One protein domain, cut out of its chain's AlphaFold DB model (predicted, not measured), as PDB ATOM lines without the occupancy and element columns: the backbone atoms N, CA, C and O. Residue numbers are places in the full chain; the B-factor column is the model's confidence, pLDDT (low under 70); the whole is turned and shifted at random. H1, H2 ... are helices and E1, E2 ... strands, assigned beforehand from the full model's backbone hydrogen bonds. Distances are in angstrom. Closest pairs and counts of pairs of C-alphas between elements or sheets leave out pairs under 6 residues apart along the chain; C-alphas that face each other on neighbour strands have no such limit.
ATOM      1  N   GLU A  15      -4.395  32.833 -27.150       87.88
ATOM      2  CA  GLU A  15      -4.853  31.855 -26.152       87.88
ATOM      3  C   GLU A  15      -4.401  30.428 -26.493       87.88
ATOM      4  O   GLU A  15      -3.999  29.659 -25.622       87.88
ATOM      5  N   SER A  16      -4.418  30.084 -27.780       90.50
ATOM      6  CA  SER A  16      -3.963  28.775 -28.266       90.50
ATOM      7  C   SER A  16      -2.465  28.576 -27.994       90.50
ATOM      8  O   SER A  16      -2.011  27.512 -27.568       90.50
ATOM      9  N   LEU A  17      -1.684  29.643 -28.176       92.31
ATOM     10  CA  LEU A  17      -0.250  29.676 -27.902       92.31
ATOM     11  C   LEU A  17       0.079  29.692 -26.405       92.31
ATOM     12  O   LEU A  17       0.996  28.985 -25.986       92.31
ATOM     13  N   THR A  18      -0.648  30.453 -25.583       93.31
ATOM     14  CA  THR A  18      -0.432  30.439 -24.126       93.31
ATOM     15  C   THR A  18      -0.749  29.062 -23.539       93.31
ATOM     16  O   THR A  18       0.033  28.556 -22.733       93.31
ATOM     17  N   ALA A  19      -1.810  28.394 -24.012       92.56
ATOM     18  CA  ALA A  19      -2.121  27.011 -23.647       92.56
ATOM     19  C   ALA A  19      -1.016  26.030 -24.075       92.56
ATOM     20  O   ALA A  19      -0.614  25.159 -23.299       92.56
ATOM     21  N   TYR A  20      -0.475  26.195 -25.286       93.88
ATOM     22  CA  TYR A  20       0.659  25.409 -25.770       93.88
ATOM     23  C   TYR A  20       1.893  25.553 -24.859       93.88
ATOM     24  O   TYR A  20       2.454  24.549 -24.417       93.88
ATOM     25  N   PHE A  21       2.288  26.779 -24.505       94.19
ATOM     26  CA  PHE A  21       3.434  27.009 -23.617       94.19
ATOM     27  C   PHE A  21       3.192  26.530 -22.183       94.19
ATOM     28  O   PHE A  21       4.116  26.005 -21.559       94.19
ATOM     29  N   LEU A  22       1.963  26.627 -21.668       93.75
ATOM     30  CA  LEU A  22       1.610  26.053 -20.370       93.75
ATOM     31  C   LEU A  22       1.793  24.530 -20.364       93.75
ATOM     32  O   LEU A  22       2.353  23.976 -19.418       93.75
ATOM     33  N   LYS A  23       1.381  23.849 -21.440       91.69
ATOM     34  CA  LYS A  23       1.608  22.408 -21.608       91.69
ATOM     35  C   LYS A  23       3.101  22.073 -21.603       91.69
ATOM     36  O   LYS A  23       3.505  21.143 -20.909       91.69
ATOM     37  N   LEU A  24       3.920  22.837 -22.328       90.00
ATOM     38  CA  LEU A  24       5.377  22.660 -22.313       90.00
ATOM     39  C   LEU A  24       5.968  22.869 -20.914       90.00
ATOM     40  O   LEU A  24       6.828  22.098 -20.495       90.00
ATOM     41  N   TYR A  25       5.492  23.877 -20.182       91.56
ATOM     42  CA  TYR A  25       5.957  24.159 -18.828       91.56
ATOM     43  C   TYR A  25       5.641  23.011 -17.858       91.56
ATOM     44  O   TYR A  25       6.528  22.579 -17.124       91.56
ATOM     45  N   LYS A  26       4.431  22.437 -17.918       91.00
ATOM     46  CA  LYS A  26       4.069  21.238 -17.135       91.00
ATOM     47  C   LYS A  26       5.007  20.062 -17.413       91.00
ATOM     48  O   LYS A  26       5.492  19.432 -16.478       91.00
ATOM     49  N   ILE A  27       5.313  19.805 -18.687       87.50
ATOM     50  CA  ILE A  27       6.224  18.719 -19.082       87.50
ATOM     51  C   ILE A  27       7.639  18.970 -18.559       87.50
ATOM     52  O   ILE A  27       8.275  18.055 -18.045       87.50
ATOM     53  N   HIS A  28       8.116  20.213 -18.634       85.00
ATOM     54  CA  HIS A  28       9.422  20.597 -18.105       85.00
ATOM     55  C   HIS A  28       9.550  20.332 -16.595       85.00
ATOM     56  O   HIS A  28      10.628  19.989 -16.119       85.00
ATOM     57  N   LEU A  29       8.447  20.455 -15.852       87.94
ATOM     58  CA  LEU A  29       8.375  20.134 -14.425       87.94
ATOM     59  C   LEU A  29       8.149  18.638 -14.134       87.94
ATOM     60  O   LEU A  29       8.101  18.250 -12.967       87.94
ATOM     61  N   GLY A  30       7.996  17.795 -15.164       86.50
ATOM     62  CA  GLY A  30       7.673  16.371 -15.018       86.50
ATOM     63  C   GLY A  30       6.254  16.112 -14.499       86.50
ATOM     64  O   GLY A  30       6.019  15.099 -13.843       86.50
ATOM     65  N   LEU A  31       5.321  17.037 -14.741       87.50
ATOM     66  CA  LEU A  31       3.946  16.990 -14.239       87.50
ATOM     67  C   LEU A  31       2.962  16.439 -15.282       87.50
ATOM     68  O   LEU A  31       3.205  16.495 -16.490       87.50
ATOM     69  N   SER A  32       1.821  15.929 -14.805       84.94
ATOM     70  CA  SER A  32       0.712  15.502 -15.670       84.94
ATOM     71  C   SER A  32       0.078  16.704 -16.381       84.94
ATOM     72  O   SER A  32       0.099  17.828 -15.879       84.94
ATOM     73  N   GLN A  33      -0.552  16.473 -17.539       80.12
ATOM     74  CA  GLN A  33      -1.335  17.517 -18.216       80.12
ATOM     75  C   GLN A  33      -2.511  18.003 -17.356       80.12
ATOM     76  O   GLN A  33      -2.847  19.187 -17.418       80.12
ATOM     77  N   ASP A  34      -3.049  17.130 -16.504       85.94
ATOM     78  CA  ASP A  34      -4.184  17.420 -15.622       85.94
ATOM     79  C   ASP A  34      -3.779  18.137 -14.325       85.94
ATOM     80  O   ASP A  34      -4.642  18.492 -13.525       85.94
ATOM     81  N   SER A  35      -2.480  18.373 -14.094       89.94
ATOM     82  CA  SER A  35      -2.020  19.116 -12.916       89.94
ATOM     83  C   SER A  35      -2.668  20.510 -12.867       89.94
ATOM     84  O   SER A  35      -2.688  21.182 -13.911       89.94
ATOM     85  N   PRO A  36      -3.173  20.964 -11.699       93.31
ATOM     86  CA  PRO A  36      -3.805  22.273 -11.555       93.31
ATOM     87  C   PRO A  36      -2.906  23.400 -12.064       93.31
ATOM     88  O   PRO A  36      -1.697  23.422 -11.822       93.31
ATOM     89  N   SER A  37      -3.489  24.313 -12.836       95.38
ATOM     90  CA  SER A  37      -2.743  25.380 -13.498       95.38
ATOM     91  C   SER A  37      -3.620  26.561 -13.871       95.38
ATOM     92  O   SER A  37      -4.769  26.361 -14.262       95.38
ATOM     93  N   GLU A  38      -3.042  27.756 -13.878       94.56
ATOM     94  CA  GLU A  38      -3.694  28.988 -14.319       94.56
ATOM     95  C   GLU A  38      -2.759  29.839 -15.193       94.56
ATOM     96  O   GLU A  38      -1.532  29.728 -15.133       94.56
ATOM     97  N   ILE A  39      -3.356  30.691 -16.031       95.19
ATOM     98  CA  ILE A  39      -2.653  31.683 -16.851       95.19
ATOM     99  C   ILE A  39      -3.101  33.052 -16.358       95.19
ATOM    100  O   ILE A  39      -4.267  33.412 -16.517       95.19
ATOM    101  N   VAL A  40      -2.181  33.817 -15.774       94.31
ATOM    102  CA  VAL A  40      -2.492  35.125 -15.190       94.31
ATOM    103  C   VAL A  40      -1.907  36.232 -16.069       94.31
ATOM    104  O   VAL A  40      -0.689  36.282 -16.247       94.31
ATOM    105  N   PRO A  41      -2.728  37.127 -16.647       91.94
ATOM    106  CA  PRO A  41      -2.225  38.278 -17.387       91.94
ATOM    107  C   PRO A  41      -1.512  39.252 -16.439       91.94
ATOM    108  O   PRO A  41      -2.073  39.657 -15.426       91.94
ATOM    109  N   VAL A  42      -0.281  39.646 -16.780       91.50
ATOM    110  CA  VAL A  42       0.522  40.601 -15.995       91.50
ATOM    111  C   VAL A  42       0.394  42.012 -16.562       91.50
ATOM    112  O   VAL A  42       0.195  42.967 -15.818       91.50
ATOM    113  N   GLY A  43       0.510  42.160 -17.883       83.94
ATOM    114  CA  GLY A  43       0.462  43.464 -18.542       83.94
ATOM    115  C   GLY A  43       1.265  43.519 -19.844       83.94
ATOM    116  O   GLY A  43       1.933  42.546 -20.208       83.94
ATOM    117  N   PRO A  44       1.225  44.655 -20.558       78.75
ATOM    118  CA  PRO A  44       2.007  44.854 -21.774       78.75
ATOM    119  C   PRO A  44       3.511  44.766 -21.487       78.75
ATOM    120  O   PRO A  44       3.994  45.228 -20.452       78.75
ATOM    121  N   TYR A  45       4.269  44.185 -22.414       76.69
ATOM    122  CA  TYR A  45       5.724  44.105 -22.321       76.69
ATOM    123  C   TYR A  45       6.335  45.494 -22.568       76.69
ATOM    124  O   TYR A  45       6.182  46.031 -23.665       76.69
ATOM    125  N   PRO A  46       7.033  46.109 -21.595       61.78
ATOM    126  CA  PRO A  46       7.427  47.515 -21.707       61.78
ATOM    127  C   PRO A  46       8.269  47.862 -22.953       61.78
ATOM    128  O   PRO A  46       8.008  48.905 -23.566       61.78
ATOM    129  N   PRO A  47       9.224  47.013 -23.395       61.16
ATOM    130  CA  PRO A  47       9.964  47.270 -24.631       61.16
ATOM    131  C   PRO A  47       9.075  47.296 -25.883       61.16
ATOM    132  O   PRO A  47       9.305  48.113 -26.773       61.16
ATOM    133  N   ASN A  48       8.021  46.472 -25.933       63.41
ATOM    134  CA  ASN A  48       7.070  46.423 -27.042       63.41
ATOM    135  C   ASN A  48       5.632  46.187 -26.534       63.41
ATOM    136  O   ASN A  48       5.258  45.039 -26.284       63.41
ATOM    137  N   PRO A  49       4.798  47.241 -26.430       65.00
ATOM    138  CA  PRO A  49       3.455  47.138 -25.860       65.00
ATOM    139  C   PRO A  49       2.465  46.348 -26.731       65.00
ATOM    140  O   PRO A  49       1.369  46.052 -26.266       65.00
ATOM    141  N   LYS A  50       2.834  45.980 -27.971       71.94
ATOM    142  CA  LYS A  50       2.063  45.027 -28.791       71.94
ATOM    143  C   LYS A  50       2.186  43.587 -28.275       71.94
ATOM    144  O   LYS A  50       1.394  42.730 -28.661       71.94
ATOM    145  N   LEU A  51       3.179  43.310 -27.430       82.12
ATOM    146  CA  LEU A  51       3.355  42.031 -26.755       82.12
ATOM    147  C   LEU A  51       2.774  42.111 -25.343       82.12
ATOM    148  O   LEU A  51       2.878  43.136 -24.668       82.12
ATOM    149  N   PHE A  52       2.217  41.003 -24.872       89.06
ATOM    150  CA  PHE A  52       1.617  40.900 -23.550       89.06
ATOM    151  C   PHE A  52       2.338  39.837 -22.721       89.06
ATOM    152  O   PHE A  52       2.723  38.790 -23.237       89.06
ATOM    153  N   THR A  53       2.557  40.120 -21.440       92.44
ATOM    154  CA  THR A  53       3.218  39.210 -20.499       92.44
ATOM    155  C   THR A  53       2.184  38.483 -19.651       92.44
ATOM    156  O   THR A  53       1.262  39.095 -19.111       92.44
ATOM    157  N   TYR A  54       2.370  37.176 -19.521       95.38
ATOM    158  CA  TYR A  54       1.557  36.243 -18.760       95.38
ATOM    159  C   TYR A  54       2.441  35.502 -17.754       95.38
ATOM    160  O   TYR A  54       3.571  35.124 -18.073       95.38
ATOM    161  N   ASP A  55       1.905  35.241 -16.567       96.06
ATOM    162  CA  ASP A  55       2.455  34.277 -15.622       96.06
ATOM    163  C   ASP A  55       1.745  32.934 -15.828       96.06
ATOM    164  O   ASP A  55       0.537  32.811 -15.621       96.06
ATOM    165  N   LEU A  56       2.505  31.919 -16.234       95.94
ATOM    166  CA  LEU A  56       2.049  30.534 -16.298       95.94
ATOM    167  C   LEU A  56       2.274  29.909 -14.924       95.94
ATOM    168  O   LEU A  56       3.423  29.746 -14.515       95.94
ATOM    169  N   ARG A  57       1.206  29.574 -14.202       95.94
ATOM    170  CA  ARG A  57       1.285  29.026 -12.844       95.94
ATOM    171  C   ARG A  57       0.811  27.585 -12.835       95.94
ATOM    172  O   ARG A  57      -0.219  27.262 -13.426       95.94
ATOM    173  N   VAL A  58       1.571  26.718 -12.181       94.56
ATOM    174  CA  VAL A  58       1.262  25.293 -12.043       94.56
ATOM    175  C   VAL A  58       1.472  24.899 -10.591       94.56
ATOM    176  O   VAL A  58       2.437  25.337  -9.965       94.56
ATOM    177  N   GLU A  59       0.579  24.077 -10.056       93.25
ATOM    178  CA  GLU A  59       0.741  23.517  -8.722       93.25
ATOM    179  C   GLU A  59       1.706  22.324  -8.757       93.25
ATOM    180  O   GLU A  59       1.517  21.352  -9.496       93.25
ATOM    181  N   GLN A  60       2.748  22.388  -7.935       89.06
ATOM    182  CA  GLN A  60       3.747  21.347  -7.766       89.06
ATOM    183  C   GLN A  60       3.898  21.040  -6.275       89.06
ATOM    184  O   GLN A  60       4.375  21.864  -5.505       89.06
ATOM    185  N   ARG A  61       3.515  19.823  -5.863       86.19
ATOM    186  CA  ARG A  61       3.647  19.340  -4.471       86.19
ATOM    187  C   ARG A  61       2.998  20.268  -3.421       86.19
ATOM    188  O   ARG A  61       3.511  20.380  -2.316       86.19
ATOM    189  N   GLY A  62       1.868  20.893  -3.761       85.75
ATOM    190  CA  GLY A  62       1.125  21.800  -2.875       85.75
ATOM    191  C   GLY A  62       1.605  23.256  -2.894       85.75
ATOM    192  O   GLY A  62       1.052  24.080  -2.171       85.75
ATOM    193  N   GLU A  63       2.602  23.591  -3.718       90.62
ATOM    194  CA  GLU A  63       3.072  24.963  -3.921       90.62
ATOM    195  C   GLU A  63       2.833  25.420  -5.362       90.62
ATOM    196  O   GLU A  63       2.973  24.653  -6.317       90.62
ATOM    197  N   TRP A  64       2.491  26.696  -5.536       92.75
ATOM    198  CA  TRP A  64       2.350  27.299  -6.857       92.75
ATOM    199  C   TRP A  64       3.704  27.782  -7.367       92.75
ATOM    200  O   TRP A  64       4.300  28.698  -6.802       92.75
ATOM    201  N   VAL A  65       4.158  27.213  -8.481       93.81
ATOM    202  CA  VAL A  65       5.360  27.659  -9.192       93.81
ATOM    203  C   VAL A  65       4.970  28.385 -10.474       93.81
ATOM    204  O   VAL A  65       4.071  27.955 -11.201       93.81
ATOM    205  N   SER A  66       5.654  29.488 -10.783       93.31
ATOM    206  CA  SER A  66       5.335  30.338 -11.932       93.31
ATOM    207  C   SER A  66       6.494  30.463 -12.921       93.31
ATOM    208  O   SER A  66       7.667  30.433 -12.548       93.31
ATOM    209  N   ARG A  67       6.163  30.619 -14.205       93.75
ATOM    210  CA  ARG A  67       7.113  30.984 -15.264       93.75
ATOM    211  C   ARG A  67       6.502  32.047 -16.170       93.75
ATOM    212  O   ARG A  67       5.335  31.954 -16.544       93.75
ATOM    213  N   ARG A  68       7.296  33.054 -16.535       94.12
ATOM    214  CA  ARG A  68       6.854  34.142 -17.414       94.12
ATOM    215  C   ARG A  68       6.849  33.725 -18.879       94.12
ATOM    216  O   ARG A  68       7.791  33.100 -19.361       94.12
ATOM    217  N   LEU A  69       5.804  34.149 -19.578       95.31
ATOM    218  CA  LEU A  69       5.665  34.085 -21.024       95.31
ATOM    219  C   LEU A  69       5.301  35.476 -21.534       95.31
ATOM    220  O   LEU A  69       4.275  36.023 -21.146       95.31
ATOM    221  N   THR A  70       6.088  36.032 -22.445       92.06
ATOM    222  CA  THR A  70       5.672  37.212 -23.216       92.06
ATOM    223  C   THR A  70       5.279  36.763 -24.613       92.06
ATOM    224  O   THR A  70       6.014  35.991 -25.213       92.06
ATOM    225  N   LEU A  71       4.142  37.213 -25.139       91.06
ATOM    226  CA  LEU A  71       3.614  36.755 -26.424       91.06
ATOM    227  C   LEU A  71       2.905  37.888 -27.174       91.06
ATOM    228  O   LEU A  71       2.211  38.703 -26.570       91.06
ATOM    229  N   GLY A  72       3.028  37.914 -28.498       85.25
ATOM    230  CA  GLY A  72       2.206  38.767 -29.360       85.25
ATOM    231  C   GLY A  72       2.457  38.523 -30.846       85.25
ATOM    232  O   GLY A  72       3.383  37.805 -31.224       85.25
ATOM    233  N   ARG A  73       1.599  39.077 -31.707       81.44
ATOM    234  CA  ARG A  73       1.739  38.967 -33.170       81.44
ATOM    235  C   ARG A  73       2.823  39.928 -33.665       81.44
ATOM    236  O   ARG A  73       2.881  41.065 -33.208       81.44
ATOM    237  N   ILE A  74       3.655  39.470 -34.604       69.25
ATOM    238  CA  ILE A  74       4.732  40.287 -35.200       69.25
ATOM    239  C   ILE A  74       4.206  41.114 -36.377       69.25
ATOM    240  O   ILE A  74       4.590  42.266 -36.529       69.25
ATOM    241  N   ALA A  75       3.283  40.563 -37.169       57.47
ATOM    242  CA  ALA A  75       2.766  41.224 -38.365       57.47
ATOM    243  C   ALA A  75       1.423  41.934 -38.112       57.47
ATOM    244  O   ALA A  75       0.480  41.324 -37.597       57.47
ATOM    245  N   GLU A  76       1.321  43.196 -38.543       50.12
ATOM    246  CA  GLU A  76       0.035  43.851 -38.826       50.12
ATOM    247  C   GLU A  76      -0.639  43.190 -40.037       50.12
ATOM    248  O   GLU A  76       0.041  42.613 -40.887       50.12
ATOM    249  N   ASP A  77      -1.975  43.271 -40.098       41.16
ATOM    250  CA  ASP A  77      -2.885  42.605 -41.047       41.16
ATOM    251  C   ASP A  77      -2.690  43.038 -42.522       41.16
ATOM    252  O   ASP A  77      -3.600  43.495 -43.212       41.16
ATOM    253  N   THR A  78      -1.484  42.861 -43.052       38.31
ATOM    254  CA  THR A  78      -1.088  43.130 -44.436       38.31
ATOM    255  C   THR A  78      -1.097  41.832 -45.242       38.31
ATOM    256  O   THR A  78      -0.117  41.423 -45.850       38.31
ATOM    257  N   GLY A  79      -2.237  41.139 -45.238       36.69
ATOM    258  CA  GLY A  79      -2.561  40.105 -46.229       36.69
ATOM    259  C   GLY A  79      -1.717  38.819 -46.240       36.69
ATOM    260  O   GLY A  79      -1.975  37.970 -47.096       36.69
ATOM    261  N   SER A  80      -0.755  38.626 -45.326       42.56
ATOM    262  CA  SER A  80      -0.083  37.327 -45.174       42.56
ATOM    263  C   SER A  80      -1.081  36.283 -44.673       42.56
ATOM    264  O   SER A  80      -1.815  36.518 -43.714       42.56
ATOM    265  N   LYS A  81      -1.125  35.119 -45.331       53.59
ATOM    266  CA  LYS A  81      -1.999  34.011 -44.925       53.59
ATOM    267  C   LYS A  81      -1.461  33.286 -43.675       53.59
ATOM    268  O   LYS A  81      -2.252  32.681 -42.957       53.59
ATOM    269  N   SER A  82      -0.150  33.329 -43.413       58.16
ATOM    270  CA  SER A  82       0.491  32.716 -42.237       58.16
ATOM    271  C   SER A  82       0.486  33.657 -41.025       58.16
ATOM    272  O   SER A  82       0.642  34.871 -41.168       58.16
ATOM    273  N   SER A  83       0.326  33.097 -39.821       73.31
ATOM    274  CA  SER A  83       0.372  33.861 -38.566       73.31
ATOM    275  C   SER A  83       1.749  33.728 -37.918       73.31
ATOM    276  O   SER A  83       2.137  32.628 -37.522       73.31
ATOM    277  N   CYS A  84       2.469  34.846 -37.791       82.12
ATOM    278  CA  CYS A  84       3.762  34.918 -37.105       82.12
ATOM    279  C   CYS A  84       3.619  35.557 -35.718       82.12
ATOM    280  O   CYS A  84       3.040  36.639 -35.569       82.12
ATOM    281  N   PHE A  85       4.189  34.900 -34.714       86.31
ATOM    282  CA  PHE A  85       4.158  35.318 -33.318       86.31
ATOM    283  C   PHE A  85       5.569  35.438 -32.763       86.31
ATOM    284  O   PHE A  85       6.446  34.640 -33.090       86.31
ATOM    285  N   PHE A  86       5.759  36.414 -31.887       86.94
ATOM    286  CA  PHE A  86       6.941  36.547 -31.061       86.94
ATOM    287  C   PHE A  86       6.615  36.023 -29.674       86.94
ATOM    288  O   PHE A  86       5.599  36.416 -29.097       86.94
ATOM    289  N   ALA A  87       7.479  35.166 -29.142       90.81
ATOM    290  CA  ALA A  87       7.361  34.647 -27.792       90.81
ATOM    291  C   ALA A  87       8.680  34.816 -27.029       90.81
ATOM    292  O   ALA A  87       9.744  34.510 -27.556       90.81
ATOM    293  N   ILE A  88       8.618  35.243 -25.769       89.50
ATOM    294  CA  ILE A  88       9.719  35.115 -24.813       89.50
ATOM    295  C   ILE A  88       9.335  34.014 -23.837       89.50
ATOM    296  O   ILE A  88       8.453  34.202 -23.001       89.50
ATOM    297  N   PHE A  89      10.002  32.871 -23.961       89.75
ATOM    298  CA  PHE A  89       9.877  31.735 -23.053       89.75
ATOM    299  C   PHE A  89      11.277  31.172 -22.797       89.75
ATOM    300  O   PHE A  89      11.807  30.366 -23.577       89.75
ATOM    301  N   ASP A  90      11.920  31.722 -21.764       83.56
ATOM    302  CA  ASP A  90      13.352  31.624 -21.428       83.56
ATOM    303  C   ASP A  90      14.310  32.207 -22.493       83.56
ATOM    304  O   ASP A  90      15.354  32.761 -22.162       83.56
ATOM    305  N   LYS A  91      13.937  32.144 -23.777       83.44
ATOM    306  CA  LYS A  91      14.570  32.835 -24.907       83.44
ATOM    307  C   LYS A  91      13.516  33.468 -25.808       83.44
ATOM    308  O   LYS A  91      12.342  33.101 -25.744       83.44
ATOM    309  N   GLN A  92      13.968  34.361 -26.681       86.31
ATOM    310  CA  GLN A  92      13.159  34.941 -27.746       86.31
ATOM    311  C   GLN A  92      12.986  33.940 -28.894       86.31
ATOM    312  O   GLN A  92      13.958  33.383 -29.406       86.31
ATOM    313  N   LEU A  93      11.740  33.709 -29.284       89.69
ATOM    314  CA  LEU A  93      11.333  32.773 -30.319       89.69
ATOM    315  C   LEU A  93      10.428  33.478 -31.323       89.69
ATOM    316  O   LEU A  93       9.559  34.267 -30.946       89.69
ATOM    317  N   VAL A  94      10.576  33.107 -32.589       88.56
ATOM    318  CA  VAL A  94       9.591  33.404 -33.628       88.56
ATOM    319  C   VAL A  94       8.865  32.114 -33.973       88.56
ATOM    320  O   VAL A  94       9.491  31.084 -34.230       88.56
ATOM    321  N   ILE A  95       7.536  32.169 -33.961       90.94
ATOM    322  CA  ILE A  95       6.660  31.033 -34.227       90.94
ATOM    323  C   ILE A  95       5.833  31.356 -35.464       90.94
ATOM    324  O   ILE A  95       5.034  32.294 -35.442       90.94
ATOM    325  N   LYS A  96       6.005  30.581 -36.535       89.12
ATOM    326  CA  LYS A  96       5.228  30.710 -37.774       89.12
ATOM    327  C   LYS A  96       4.243  29.554 -37.874       89.12
ATOM    328  O   LYS A  96       4.641  28.393 -37.958       89.12
ATOM    329  N   VAL A  97       2.953  29.876 -37.896       87.69
ATOM    330  CA  VAL A  97       1.880  28.902 -38.117       87.69
ATOM    331  C   VAL A  97       1.407  29.002 -39.571       87.69
ATOM    332  O   VAL A  97       0.916  30.061 -39.981       87.69
ATOM    333  N   PRO A  98       1.551  27.932 -40.375       83.31
ATOM    334  CA  PRO A  98       1.115  27.930 -41.768       83.31
ATOM    335  C   PRO A  98      -0.407  28.101 -41.910       83.31
ATOM    336  O   PRO A  98      -1.158  27.565 -41.094       83.31
ATOM    337  N   PRO A  99      -0.888  28.771 -42.976       74.06
ATOM    338  CA  PRO A  99      -2.321  28.894 -43.251       74.06
ATOM    339  C   PRO A  99      -2.977  27.548 -43.534       74.06
ATOM    340  O   PRO A  99      -4.067  27.250 -43.046       74.06
ATOM    341  N   SER A 100      -2.302  26.743 -44.354       81.50
ATOM    342  CA  SER A 100      -2.715  25.396 -44.706       81.50
ATOM    343  C   SER A 100      -2.058  24.431 -43.723       81.50
ATOM    344  O   SER A 100      -0.829  24.395 -43.663       81.50
ATOM    345  N   PRO A 101      -2.835  23.650 -42.952       85.38
ATOM    346  CA  PRO A 101      -2.274  22.703 -42.002       85.38
ATOM    347  C   PRO A 101      -1.368  21.688 -42.701       85.38
ATOM    348  O   PRO A 101      -1.824  20.945 -43.571       85.38
ATOM    349  N   ILE A 102      -0.106  21.623 -42.282       88.94
ATOM    350  CA  ILE A 102       0.788  20.517 -42.632       88.94
ATOM    351  C   ILE A 102       0.389  19.334 -41.746       88.94
ATOM    352  O   ILE A 102       0.214  19.500 -40.535       88.94
ATOM    353  N   LYS A 103       0.177  18.160 -42.349       83.94
ATOM    354  CA  LYS A 103      -0.348  16.977 -41.645       83.94
ATOM    355  C   LYS A 103       0.715  15.912 -41.399       83.94
ATOM    356  O   LYS A 103       0.640  15.226 -40.382       83.94
ATOM    357  N   ASP A 104       1.692  15.798 -42.289       90.81
ATOM    358  CA  ASP A 104       2.761  14.807 -42.236       90.81
ATOM    359  C   ASP A 104       4.116  15.441 -41.892       90.81
ATOM    360  O   ASP A 104       4.403  16.596 -42.212       90.81
ATOM    361  N   PHE A 105       4.946  14.667 -41.195       94.81
ATOM    362  CA  PHE A 105       6.220  15.148 -40.673       94.81
ATOM    363  C   PHE A 105       7.278  15.347 -41.765       94.81
ATOM    364  O   PHE A 105       8.052  16.296 -41.690       94.81
ATOM    365  N   GLU A 106       7.292  14.518 -42.810       94.62
ATOM    366  CA  GLU A 106       8.292  14.645 -43.877       94.62
ATOM    367  C   GLU A 106       8.055  15.893 -44.742       94.62
ATOM    368  O   GLU A 106       9.015  16.583 -45.075       94.62
ATOM    369  N   THR A 107       6.803  16.278 -45.017       93.38
ATOM    370  CA  THR A 107       6.496  17.573 -45.655       93.38
ATOM    371  C   THR A 107       6.910  18.740 -44.761       93.38
ATOM    372  O   THR A 107       7.478  19.721 -45.248       93.38
ATOM    373  N   TYR A 108       6.684  18.634 -43.446       94.56
ATOM    374  CA  TYR A 108       7.156  19.634 -42.487       94.56
ATOM    375  C   TYR A 108       8.688  19.787 -42.541       94.56
ATOM    376  O   TYR A 108       9.181  20.910 -42.657       94.56
ATOM    377  N   LEU A 109       9.442  18.683 -42.550       94.69
ATOM    378  CA  LEU A 109      10.901  18.709 -42.689       94.69
ATOM    379  C   LEU A 109      11.362  19.217 -44.060       94.69
ATOM    380  O   LEU A 109      12.333  19.966 -44.131       94.69
ATOM    381  N   ALA A 110      10.660  18.879 -45.144       92.12
ATOM    382  CA  ALA A 110      10.989  19.353 -46.487       92.12
ATOM    383  C   ALA A 110      10.914  20.885 -46.599       92.12
ATOM    384  O   ALA A 110      11.733  21.494 -47.292       92.12
ATOM    385  N   HIS A 111       9.972  21.519 -45.891       90.69
ATOM    386  CA  HIS A 111       9.897  22.979 -45.797       90.69
ATOM    387  C   HIS A 111      11.113  23.564 -45.064       90.69
ATOM    388  O   HIS A 111      11.717  24.510 -45.565       90.69
ATOM    389  N   ILE A 112      11.504  22.974 -43.927       92.94
ATOM    390  CA  ILE A 112      12.706  23.389 -43.182       92.94
ATOM    391  C   ILE A 112      13.956  23.250 -44.056       92.94
ATOM    392  O   ILE A 112      14.777  24.162 -44.122       92.94
ATOM    393  N   GLU A 113      14.098  22.126 -44.759       92.06
ATOM    394  CA  GLU A 113      15.278  21.863 -45.580       92.06
ATOM    395  C   GLU A 113      15.363  22.802 -46.790       92.06
ATOM    396  O   GLU A 113      16.452  23.206 -47.195       92.06
ATOM    397  N   ARG A 114      14.223  23.218 -47.353       90.00
ATOM    398  CA  ARG A 114      14.189  24.245 -48.402       90.00
ATOM    399  C   ARG A 114      14.767  25.574 -47.907       90.00
ATOM    400  O   ARG A 114      15.608  26.146 -48.597       90.00
ATOM    401  N   ASP A 115      14.360  26.028 -46.724       91.50
ATOM    402  CA  ASP A 115      14.862  27.270 -46.122       91.50
ATOM    403  C   ASP A 115      16.351  27.148 -45.772       91.50
ATOM    404  O   ASP A 115      17.133  28.052 -46.070       91.50
ATOM    405  N   LYS A 116      16.771  25.993 -45.234       92.00
ATOM    406  CA  LYS A 116      18.184  25.669 -44.979       92.00
ATOM    407  C   LYS A 116      19.035  25.762 -46.239       92.00
ATOM    408  O   LYS A 116      20.098  26.372 -46.193       92.00
ATOM    409  N   ARG A 117      18.590  25.198 -47.369       92.12
ATOM    410  CA  ARG A 117      19.336  25.271 -48.639       92.12
ATOM    411  C   ARG A 117      19.574  26.714 -49.079       92.12
ATOM    412  O   ARG A 117      20.698  27.056 -49.432       92.12
ATOM    413  N   ILE A 118      18.551  27.565 -49.002       93.38
ATOM    414  CA  ILE A 118      18.685  28.988 -49.345       93.38
ATOM    415  C   ILE A 118      19.638  29.684 -48.364       93.38
ATOM    416  O   ILE A 118      20.557  30.374 -48.796       93.38
ATOM    417  N   ALA A 119      19.502  29.438 -47.060       94.00
ATOM    418  CA  ALA A 119      20.409  29.992 -46.057       94.00
ATOM    419  C   ALA A 119      21.875  29.560 -46.263       94.00
ATOM    420  O   ALA A 119      22.774  30.379 -46.090       94.00
ATOM    421  N   ARG A 120      22.136  28.314 -46.696       94.44
ATOM    422  CA  ARG A 120      23.490  27.840 -47.045       94.44
ATOM    423  C   ARG A 120      24.082  28.617 -48.227       94.44
ATOM    424  O   ARG A 120      25.248  28.983 -48.169       94.44
ATOM    425  N   ILE A 121      23.284  28.919 -49.256       95.31
ATOM    426  CA  ILE A 121      23.712  29.749 -50.402       95.31
ATOM    427  C   ILE A 121      24.048  31.181 -49.951       95.31
ATOM    428  O   ILE A 121      24.991  31.797 -50.449       95.31
ATOM    429  N   LEU A 122      23.282  31.708 -48.994       95.62
ATOM    430  CA  LEU A 122      23.431  33.074 -48.494       95.62
ATOM    431  C   LEU A 122      24.518  33.233 -47.426       95.62
ATOM    432  O   LEU A 122      24.885  34.371 -47.124       95.62
ATOM    433  N   ALA A 123      25.058  32.144 -46.880       93.88
ATOM    434  CA  ALA A 123      26.129  32.192 -45.893       93.88
ATOM    435  C   ALA A 123      27.340  33.006 -46.413       93.88
ATOM    436  O   ALA A 123      27.700  32.887 -47.588       93.88
ATOM    437  N   PRO A 124      27.977  33.843 -45.567       93.56
ATOM    438  CA  PRO A 124      27.808  33.941 -44.112       93.56
ATOM    439  C   PRO A 124      26.717  34.926 -43.655       93.56
ATOM    440  O   PRO A 124      26.659  35.256 -42.470       93.56
ATOM    441  N   ARG A 125      25.862  35.434 -44.552       93.25
ATOM    442  CA  ARG A 125      24.848  36.425 -44.172       93.25
ATOM    443  C   ARG A 125      23.851  35.833 -43.159       93.25
ATOM    444  O   ARG A 125      23.366  34.721 -43.385       93.25
ATOM    445  N   PRO A 126      23.501  36.558 -42.076       92.38
ATOM    446  CA  PRO A 126      22.591  36.045 -41.059       92.38
ATOM    447  C   PRO A 126      21.224  35.683 -41.643       92.38
ATOM    448  O   PRO A 126      20.558  36.509 -42.268       92.38
ATOM    449  N   CYS A 127      20.805  34.442 -41.423       92.06
ATOM    450  CA  CYS A 127      19.514  33.924 -41.853       92.06
ATOM    451  C   CYS A 127      18.821  33.287 -40.652       92.06
ATOM    452  O   CYS A 127      19.385  32.397 -40.014       92.06
ATOM    453  N   LEU A 128      17.596  33.716 -40.355       89.56
ATOM    454  CA  LEU A 128      16.766  33.064 -39.356       89.56
ATOM    455  C   LEU A 128      15.891  32.017 -40.043       89.56
ATOM    456  O   LEU A 128      14.956  32.348 -40.770       89.56
ATOM    457  N   ILE A 129      16.220  30.749 -39.808       90.50
ATOM    458  CA  ILE A 129      15.526  29.598 -40.388       90.50
ATOM    459  C   ILE A 129      14.849  28.758 -39.306       90.50
ATOM    460  O   ILE A 129      15.348  28.698 -38.176       90.50
ATOM    461  N   PRO A 130      13.731  28.087 -39.629       91.31
ATOM    462  CA  PRO A 130      13.105  27.151 -38.710       91.31
ATOM    463  C   PRO A 130      14.047  26.023 -38.279       91.31
ATOM    464  O   PRO A 130      14.804  25.483 -39.085       91.31
ATOM    465  N   GLY A 131      13.944  25.623 -37.015       92.56
ATOM    466  CA  GLY A 131      14.637  24.466 -36.458       92.56
ATOM    467  C   GLY A 131      13.783  23.791 -35.393       92.56
ATOM    468  O   GLY A 131      13.128  24.456 -34.589       92.56
ATOM    469  N   VAL A 132      13.762  22.460 -35.369       93.62
ATOM    470  CA  VAL A 132      12.972  21.731 -34.362       93.62
ATOM    471  C   VAL A 132      13.623  21.812 -32.985       93.62
ATOM    472  O   VAL A 132      12.923  21.832 -31.970       93.62
ATOM    473  N   SER A 133      14.953  21.932 -32.926       92.06
ATOM    474  CA  SER A 133      15.674  22.059 -31.659       92.06
ATOM    475  C   SER A 133      15.318  23.352 -30.926       92.06
ATOM    476  O   SER A 133      15.370  23.374 -29.696       92.06
ATOM    477  N   ALA A 134      14.857  24.385 -31.650       90.44
ATOM    478  CA  ALA A 134      14.443  25.666 -31.083       90.44
ATOM    479  C   ALA A 134      13.350  25.517 -30.016       90.44
ATOM    480  O   ALA A 134      13.277  26.355 -29.117       90.44
ATOM    481  N   ILE A 135      12.537  24.455 -30.076       91.44
ATOM    482  CA  ILE A 135      11.517  24.155 -29.067       91.44
ATOM    483  C   ILE A 135      11.762  22.827 -28.346       91.44
ATOM    484  O   ILE A 135      11.606  22.760 -27.126       91.44
ATOM    485  N   LEU A 136      12.221  21.787 -29.050       91.19
ATOM    486  CA  LEU A 136      12.361  20.448 -28.472       91.19
ATOM    487  C   LEU A 136      13.448  20.360 -27.401       91.19
ATOM    488  O   LEU A 136      13.296  19.571 -26.470       91.19
ATOM    489  N   SER A 137      14.470  21.222 -27.438       87.38
ATOM    490  CA  SER A 137      15.503  21.283 -26.391       87.38
ATOM    491  C   SER A 137      14.974  21.670 -25.007       87.38
ATOM    492  O   SER A 137      15.681  21.541 -24.006       87.38
ATOM    493  N   ARG A 138      13.728  22.157 -24.929       82.06
ATOM    494  CA  ARG A 138      13.034  22.462 -23.667       82.06
ATOM    495  C   ARG A 138      12.239  21.283 -23.121       82.06
ATOM    496  O   ARG A 138      11.941  21.267 -21.929       82.06
ATOM    497  N   VAL A 139      11.905  20.330 -23.987       83.75
ATOM    498  CA  VAL A 139      11.047  19.180 -23.683       83.75
ATOM    499  C   VAL A 139      11.878  17.924 -23.460       83.75
ATOM    500  O   VAL A 139      11.583  17.136 -22.568       83.75
ATOM    501  N   HIS A 140      12.932  17.747 -24.251       86.12
ATOM    502  CA  HIS A 140      13.786  16.574 -24.202       86.12
ATOM    503  C   HIS A 140      15.249  16.971 -24.398       86.12
ATOM    504  O   HIS A 140      15.586  17.619 -25.389       86.12
ATOM    505  N   LYS A 141      16.117  16.568 -23.465       85.88
ATOM    506  CA  LYS A 141      17.570  16.759 -23.550       85.88
ATOM    507  C   LYS A 141      18.250  15.412 -23.749       85.88
ATOM    508  O   LYS A 141      18.022  14.494 -22.963       85.88
ATOM    509  N   PHE A 142      19.104  15.319 -24.761       85.50
ATOM    510  CA  PHE A 142      19.896  14.119 -25.010       85.50
ATOM    511  C   PHE A 142      21.117  14.040 -24.077       85.50
ATOM    512  O   PHE A 142      21.598  15.067 -23.579       85.50
ATOM    513  N   PRO A 143      21.670  12.836 -23.836       83.56
ATOM    514  CA  PRO A 143      22.978  12.701 -23.207       83.56
ATOM    515  C   PRO A 143      24.024  13.515 -23.984       83.56
ATOM    516  O   PRO A 143      24.067  13.450 -25.207       83.56
ATOM    517  N   ARG A 144      24.864  14.280 -23.274       80.19
ATOM    518  CA  ARG A 144      25.894  15.162 -23.866       80.19
ATOM    519  C   ARG A 144      25.364  16.261 -24.801       80.19
ATOM    520  O   ARG A 144      26.095  16.738 -25.655       80.19
ATOM    521  N   ASP A 145      24.141  16.753 -24.587       78.06
ATOM    522  CA  ASP A 145      23.552  17.870 -25.357       78.06
ATOM    523  C   ASP A 145      24.453  19.128 -25.457       78.06
ATOM    524  O   ASP A 145      24.360  19.903 -26.409       78.06
ATOM    525  N   HIS A 146      25.370  19.321 -24.499       78.69
ATOM    526  CA  HIS A 146      26.364  20.399 -24.510       78.69
ATOM    527  C   HIS A 146      27.457  20.238 -25.585       78.69
ATOM    528  O   HIS A 146      28.018  21.242 -26.021       78.69
ATOM    529  N   GLU A 147      27.738  19.010 -26.030       82.25
ATOM    530  CA  GLU A 147      28.721  18.693 -27.079       82.25
ATOM    531  C   GLU A 147      28.115  18.795 -28.491       82.25
ATOM    532  O   GLU A 147      28.844  18.929 -29.470       82.25
ATOM    533  N   ILE A 148      26.782  18.758 -28.611       81.12
ATOM    534  CA  ILE A 148      26.070  18.658 -29.889       81.12
ATOM    535  C   ILE A 148      25.484  20.019 -30.258       81.12
ATOM    536  O   ILE A 148      24.628  20.545 -29.544       81.12
ATOM    537  N   GLN A 149      25.900  20.588 -31.391       81.50
ATOM    538  CA  GLN A 149      25.479  21.926 -31.820       81.50
ATOM    539  C   GLN A 149      25.003  21.961 -33.276       81.50
ATOM    540  O   GLN A 149      25.275  21.060 -34.071       81.50
ATOM    541  N   GLY A 150      24.270  23.024 -33.618       83.44
ATOM    542  CA  GLY A 150      23.852  23.326 -34.985       83.44
ATOM    543  C   GLY A 150      23.104  22.178 -35.666       83.44
ATOM    544  O   GLY A 150      22.136  21.634 -35.133       83.44
ATOM    545  N   GLU A 151      23.561  21.811 -36.860       85.94
ATOM    546  CA  GLU A 151      22.915  20.815 -37.718       85.94
ATOM    547  C   GLU A 151      22.918  19.399 -37.126       85.94
ATOM    548  O   GLU A 151      21.941  18.671 -37.281       85.94
ATOM    549  N   GLN A 152      23.958  19.030 -36.372       88.44
ATOM    550  CA  GLN A 152      23.998  17.734 -35.688       88.44
ATOM    551  C   GLN A 152      22.854  17.613 -34.680       88.44
ATOM    552  O   GLN A 152      22.180  16.587 -34.625       88.44
ATOM    553  N   ARG A 153      22.581  18.688 -33.928       90.62
ATOM    554  CA  ARG A 153      21.477  18.717 -32.963       90.62
ATOM    555  C   ARG A 153      20.127  18.581 -33.662       90.62
ATOM    556  O   ARG A 153      19.284  17.815 -33.207       90.62
ATOM    557  N   GLU A 154      19.925  19.300 -34.766       93.19
ATOM    558  CA  GLU A 154      18.701  19.190 -35.572       93.19
ATOM    559  C   GLU A 154      18.466  17.752 -36.055       93.19
ATOM    560  O   GLU A 154      17.368  17.224 -35.874       93.19
ATOM    561  N   ASN A 155      19.497  17.094 -36.591       92.62
ATOM    562  CA  ASN A 155      19.385  15.738 -37.132       92.62
ATOM    563  C   ASN A 155      18.999  14.702 -36.068       92.62
ATOM    564  O   ASN A 155      18.135  13.866 -36.325       92.62
ATOM    565  N   ILE A 156      19.554  14.800 -34.856       93.12
ATOM    566  CA  ILE A 156      19.195  13.892 -33.754       93.12
ATOM    567  C   ILE A 156      17.719  14.049 -33.372       93.12
ATOM    568  O   ILE A 156      17.016  13.056 -33.175       93.12
ATOM    569  N   TYR A 157      17.205  15.282 -33.315       95.12
ATOM    570  CA  TYR A 157      15.775  15.491 -33.082       95.12
ATOM    571  C   TYR A 157      14.914  14.961 -34.237       95.12
ATOM    572  O   TYR A 157      13.825  14.448 -33.977       95.12
ATOM    573  N   TYR A 158      15.369  15.044 -35.493       95.12
ATOM    574  CA  TYR A 158      14.646  14.452 -36.626       95.12
ATOM    575  C   TYR A 158      14.539  12.935 -36.496       95.12
ATOM    576  O   TYR A 158      13.448  12.389 -36.651       95.12
ATOM    577  N   GLU A 159      15.639  12.253 -36.178       94.44
ATOM    578  CA  GLU A 159      15.648  10.803 -35.967       94.44
ATOM    579  C   GLU A 159      14.741  10.395 -34.803       94.44
ATOM    580  O   GLU A 159      13.905   9.500 -34.950       94.44
ATOM    581  N   TRP A 160      14.824  11.108 -33.677       94.94
ATOM    582  CA  TRP A 160      13.964  10.861 -32.524       94.94
ATOM    583  C   TRP A 160      12.474  11.004 -32.856       94.94
ATOM    584  O   TRP A 160      11.674  10.153 -32.465       94.94
ATOM    585  N   LEU A 161      12.091  12.035 -33.615       95.50
ATOM    586  CA  LEU A 161      10.700  12.271 -34.017       95.50
ATOM    587  C   LEU A 161      10.186  11.320 -35.104       95.50
ATOM    588  O   LEU A 161       8.971  11.118 -35.205       95.50
ATOM    589  N   ARG A 162      11.081  10.745 -35.916       95.62
ATOM    590  CA  ARG A 162      10.742   9.659 -36.849       95.62
ATOM    591  C   ARG A 162      10.479   8.357 -36.105       95.62
ATOM    592  O   ARG A 162       9.540   7.652 -36.453       95.62
ATOM    593  N   TYR A 163      11.276   8.063 -35.077       94.44
ATOM    594  CA  TYR A 163      11.103   6.867 -34.256       94.44
ATOM    595  C   TYR A 163       9.901   6.976 -33.303       94.44
ATOM    596  O   TYR A 163       9.132   6.031 -33.168       94.44
ATOM    597  N   SER A 164       9.712   8.138 -32.670       92.94
ATOM    598  CA  SER A 164       8.683   8.379 -31.645       92.94
ATOM    599  C   SER A 164       7.658   9.404 -32.138       92.94
ATOM    600  O   SER A 164       7.713  10.592 -31.801       92.94
ATOM    601  N   THR A 165       6.737   8.965 -32.994       92.75
ATOM    602  CA  THR A 165       5.793   9.862 -33.691       92.75
ATOM    603  C   THR A 165       4.858  10.632 -32.752       92.75
ATOM    604  O   THR A 165       4.446  11.751 -33.061       92.75
ATOM    605  N   GLU A 166       4.574  10.096 -31.567       90.88
ATOM    606  CA  GLU A 166       3.801  10.735 -30.503       90.88
ATOM    607  C   GLU A 166       4.438  12.047 -30.022       90.88
ATOM    608  O   GLU A 166       3.729  13.003 -29.697       90.88
ATOM    609  N   ASN A 167       5.769  12.151 -30.083       92.44
ATOM    610  CA  ASN A 167       6.510  13.343 -29.671       92.44
ATOM    611  C   ASN A 167       6.417  14.482 -30.696       92.44
ATOM    612  O   ASN A 167       6.715  15.634 -30.379       92.44
ATOM    613  N   GLN A 168       5.904  14.218 -31.903       93.81
ATOM    614  CA  GLN A 168       5.629  15.270 -32.886       93.81
ATOM    615  C   GLN A 168       4.551  16.249 -32.400       93.81
ATOM    616  O   GLN A 168       4.451  17.355 -32.929       93.81
ATOM    617  N   VAL A 169       3.760  15.888 -31.379       91.06
ATOM    618  CA  VAL A 169       2.787  16.793 -30.745       91.06
ATOM    619  C   VAL A 169       3.442  18.063 -30.194       91.06
ATOM    620  O   VAL A 169       2.793  19.105 -30.144       91.06
ATOM    621  N   PHE A 170       4.728  18.019 -29.832       92.25
ATOM    622  CA  PHE A 170       5.454  19.194 -29.345       92.25
ATOM    623  C   PHE A 170       5.742  20.214 -30.440       92.25
ATOM    624  O   PHE A 170       5.981  21.372 -30.131       92.25
ATOM    625  N   LEU A 171       5.668  19.825 -31.712       94.62
ATOM    626  CA  LEU A 171       5.784  20.745 -32.842       94.62
ATOM    627  C   LEU A 171       4.421  21.277 -33.303       94.62
ATOM    628  O   LEU A 171       4.351  21.959 -34.326       94.62
ATOM    629  N   LYS A 172       3.333  20.940 -32.597       92.62
ATOM    630  CA  LYS A 172       1.967  21.235 -33.026       92.62
ATOM    631  C   LYS A 172       1.262  22.220 -32.097       92.62
ATOM    632  O   LYS A 172       1.183  21.996 -30.892       92.62
ATOM    633  N   ILE A 173       0.670  23.256 -32.685       90.56
ATOM    634  CA  ILE A 173      -0.248  24.197 -32.029       90.56
ATOM    635  C   ILE A 173      -1.635  23.955 -32.626       90.56
ATOM    636  O   ILE A 173      -1.779  23.877 -33.847       90.56
ATOM    637  N   ASP A 174      -2.640  23.731 -31.778       86.62
ATOM    638  CA  ASP A 174      -3.994  23.309 -32.185       86.62
ATOM    639  C   ASP A 174      -4.005  22.086 -33.119       86.62
ATOM    640  O   ASP A 174      -4.783  21.993 -34.071       86.62
ATOM    641  N   GLY A 175      -3.077  21.152 -32.889       86.06
ATOM    642  CA  GLY A 175      -2.925  19.943 -33.702       86.06
ATOM    643  C   GLY A 175      -2.285  20.160 -35.080       86.06
ATOM    644  O   GLY A 175      -2.186  19.201 -35.847       86.06
ATOM    645  N   LYS A 176      -1.813  21.370 -35.402       89.38
ATOM    646  CA  LYS A 176      -1.163  21.718 -36.677       89.38
ATOM    647  C   LYS A 176       0.322  21.978 -36.462       89.38
ATOM    648  O   LYS A 176       0.671  22.641 -35.492       89.38
ATOM    649  N   PHE A 177       1.187  21.504 -37.360       93.69
ATOM    650  CA  PHE A 177       2.618  21.814 -37.271       93.69
ATOM    651  C   PHE A 177       2.868  23.325 -37.341       93.69
ATOM    652  O   PHE A 177       2.301  24.016 -38.190       93.69
ATOM    653  N   ALA A 178       3.741  23.808 -36.465       93.69
ATOM    654  CA  ALA A 178       4.235  25.175 -36.432       93.69
ATOM    655  C   ALA A 178       5.762  25.176 -36.546       93.69
ATOM    656  O   ALA A 178       6.428  24.249 -36.090       93.69
ATOM    657  N   PHE A 179       6.310  26.219 -37.157       93.25
ATOM    658  CA  PHE A 179       7.746  26.415 -37.306       93.25
ATOM    659  C   PHE A 179       8.273  27.300 -36.178       93.25
ATOM    660  O   PHE A 179       7.677  28.335 -35.879       93.25
ATOM    661  N   PHE A 180       9.401  26.911 -35.589       92.69
ATOM    662  CA  PHE A 180      10.030  27.603 -34.463       92.69
ATOM    663  C   PHE A 180      11.429  28.074 -34.853       92.69
ATOM    664  O   PHE A 180      12.178  27.334 -35.486       92.69
ATOM    665  N   MET A 181      11.779  29.300 -34.477       90.81
ATOM    666  CA  MET A 181      13.045  29.953 -34.823       90.81
ATOM    667  C   MET A 181      13.617  30.662 -33.587       90.81
ATOM    668  O   MET A 181      12.866  31.329 -32.876       90.81
ATOM    669  N   ASP A 182      14.920  30.525 -33.321       87.25
ATOM    670  CA  ASP A 182      15.606  31.146 -32.169       87.25
ATOM    671  C   ASP A 182      16.139  32.545 -32.534       87.25
ATOM    672  O   ASP A 182      16.996  32.676 -33.408       87.25
ATOM    673  N   LEU A 183      15.641  33.595 -31.868       79.62
ATOM    674  CA  LEU A 183      15.983  34.995 -32.157       79.62
ATOM    675  C   LEU A 183      17.097  35.556 -31.250       79.62
ATOM    676  O   LEU A 183      17.366  36.750 -31.292       79.62
ATOM    677  N   ALA A 184      17.757  34.735 -30.427       65.44
ATOM    678  CA  ALA A 184      18.595  35.185 -29.305       65.44
ATOM    679  C   ALA A 184      19.713  36.220 -29.595       65.44
ATOM    680  O   ALA A 184      20.280  36.744 -28.640       65.44
ATOM    681  N   GLN A 185      20.055  36.521 -30.853       66.81
ATOM    682  CA  GLN A 185      21.101  37.489 -31.223       66.81
ATOM    683  C   GLN A 185      20.651  38.565 -32.228       66.81
ATOM    684  O   GLN A 185      21.467  39.370 -32.669       66.81
ATOM    685  N   HIS A 186      19.368  38.627 -32.598       81.75
ATOM    686  CA  HIS A 186      18.891  39.496 -33.682       81.75
ATOM    687  C   HIS A 186      17.768  40.431 -33.220       81.75
ATOM    688  O   HIS A 186      16.941  40.042 -32.403       81.75
ATOM    689  N   MET A 187      17.725  41.652 -33.755       81.44
ATOM    690  CA  MET A 187      16.573  42.556 -33.604       81.44
ATOM    691  C   MET A 187      15.795  42.624 -34.909       81.44
ATOM    692  O   MET A 187      16.386  42.539 -35.985       81.44
TER     693      MET A 187
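What this domain is: This is residues 15 to 187 of the 654 residues of the protein "Serine/threonine protein kinase" of Desulfococcus oleovorans (strain DSM 6200 / JCM 39069 / Hxd3) (UniProt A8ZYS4). A twisted sheet of six strands curls round helix H1 at one end with its long strands E1 to E3, while helices H2 to H5 gather loosely by its other end, where H3 packs on E6. The tip of the E2-E3 hairpin and the end of H2 make the two far ends of the domain. The printed part has 173 residues with five named helices and six named strands, along the chain H1 E1 E2 E3 E4 E5 H2 H3 H4 H5 E6. The sheet runs E1 E2 E3 E4 E5 E6, antiparallel throughout, and the class is mixed. The whole is compact, with a radius of gyration of the C-alphas of 16.6 A and spans of 51 by 40 by 31 A.

How they stand to each other: Start with the sheet: E1, residues 37 to 45, E2, 48 to 60, E3, 63 to 73, E4, 83 to 89, E5, 91 to 97, and E6, 179 to 182. E1 to E5 form a meander, each strand the antiparallel neighbour of the one before. Within hydrogen-bond range look for N 40 and O 55 at 2.9 A between E1 and E2, N 54 and O 69 at 2.8 A between E2 and E3, N 86 and O 72 at 2.8 A between E3 and E4, N 85 and O 95 at 2.8 A between E4 and E5, and N 94 and O 181 at 2.9 A between E5 and E6. H1, residues 15 to 28, is on the sheet, making two layers, a helix on one face of a sheet; its closest C-alphas to E2 are Leu 22 and Leu 56, 6.1 A. H3, residues 133 to 136, is on the sheet at a height of 8.3 A; C-alphas 134 and 182 are its closest to E6, 5.7 A. H3 touches H4, residues 150 to 163, at C-alphas 133 and 154, 5.7 A, with H4's residues 153 to 157 alone. H3 also touches H5, residues 165 to 171, at C-alphas 136 and 170, 7.1 A. H2, residues 105 to 122, and H4 are near each other. Every O i to N i+4 pair is within hydrogen-bond range in H1, H2 and H4; H5 has 0 of 3, but 4 of 4 O i to N i+3 pairs, and H3 is too short for an i+4 pair.

Where its parts are: Find C-alpha 15 at (-4.853, 31.855, -26.152), where H1 begins and runs 19.9 A. E2, 31.8 A, bends by 62 degrees at residue 51; E3 is 32.5 A and H2 26.1 A. E6 ends at C-alpha 182, (15.606, 31.146, -32.169).

The domain as a whole: The C-alphas of Gly 62 and Ile 121 are the two farthest apart, 53.2 A. The printed part has no cut, and the H3 to H4 link is long. pLDDT is under 70 at residues 46 to 49, 74 to 82 and 184 to 185.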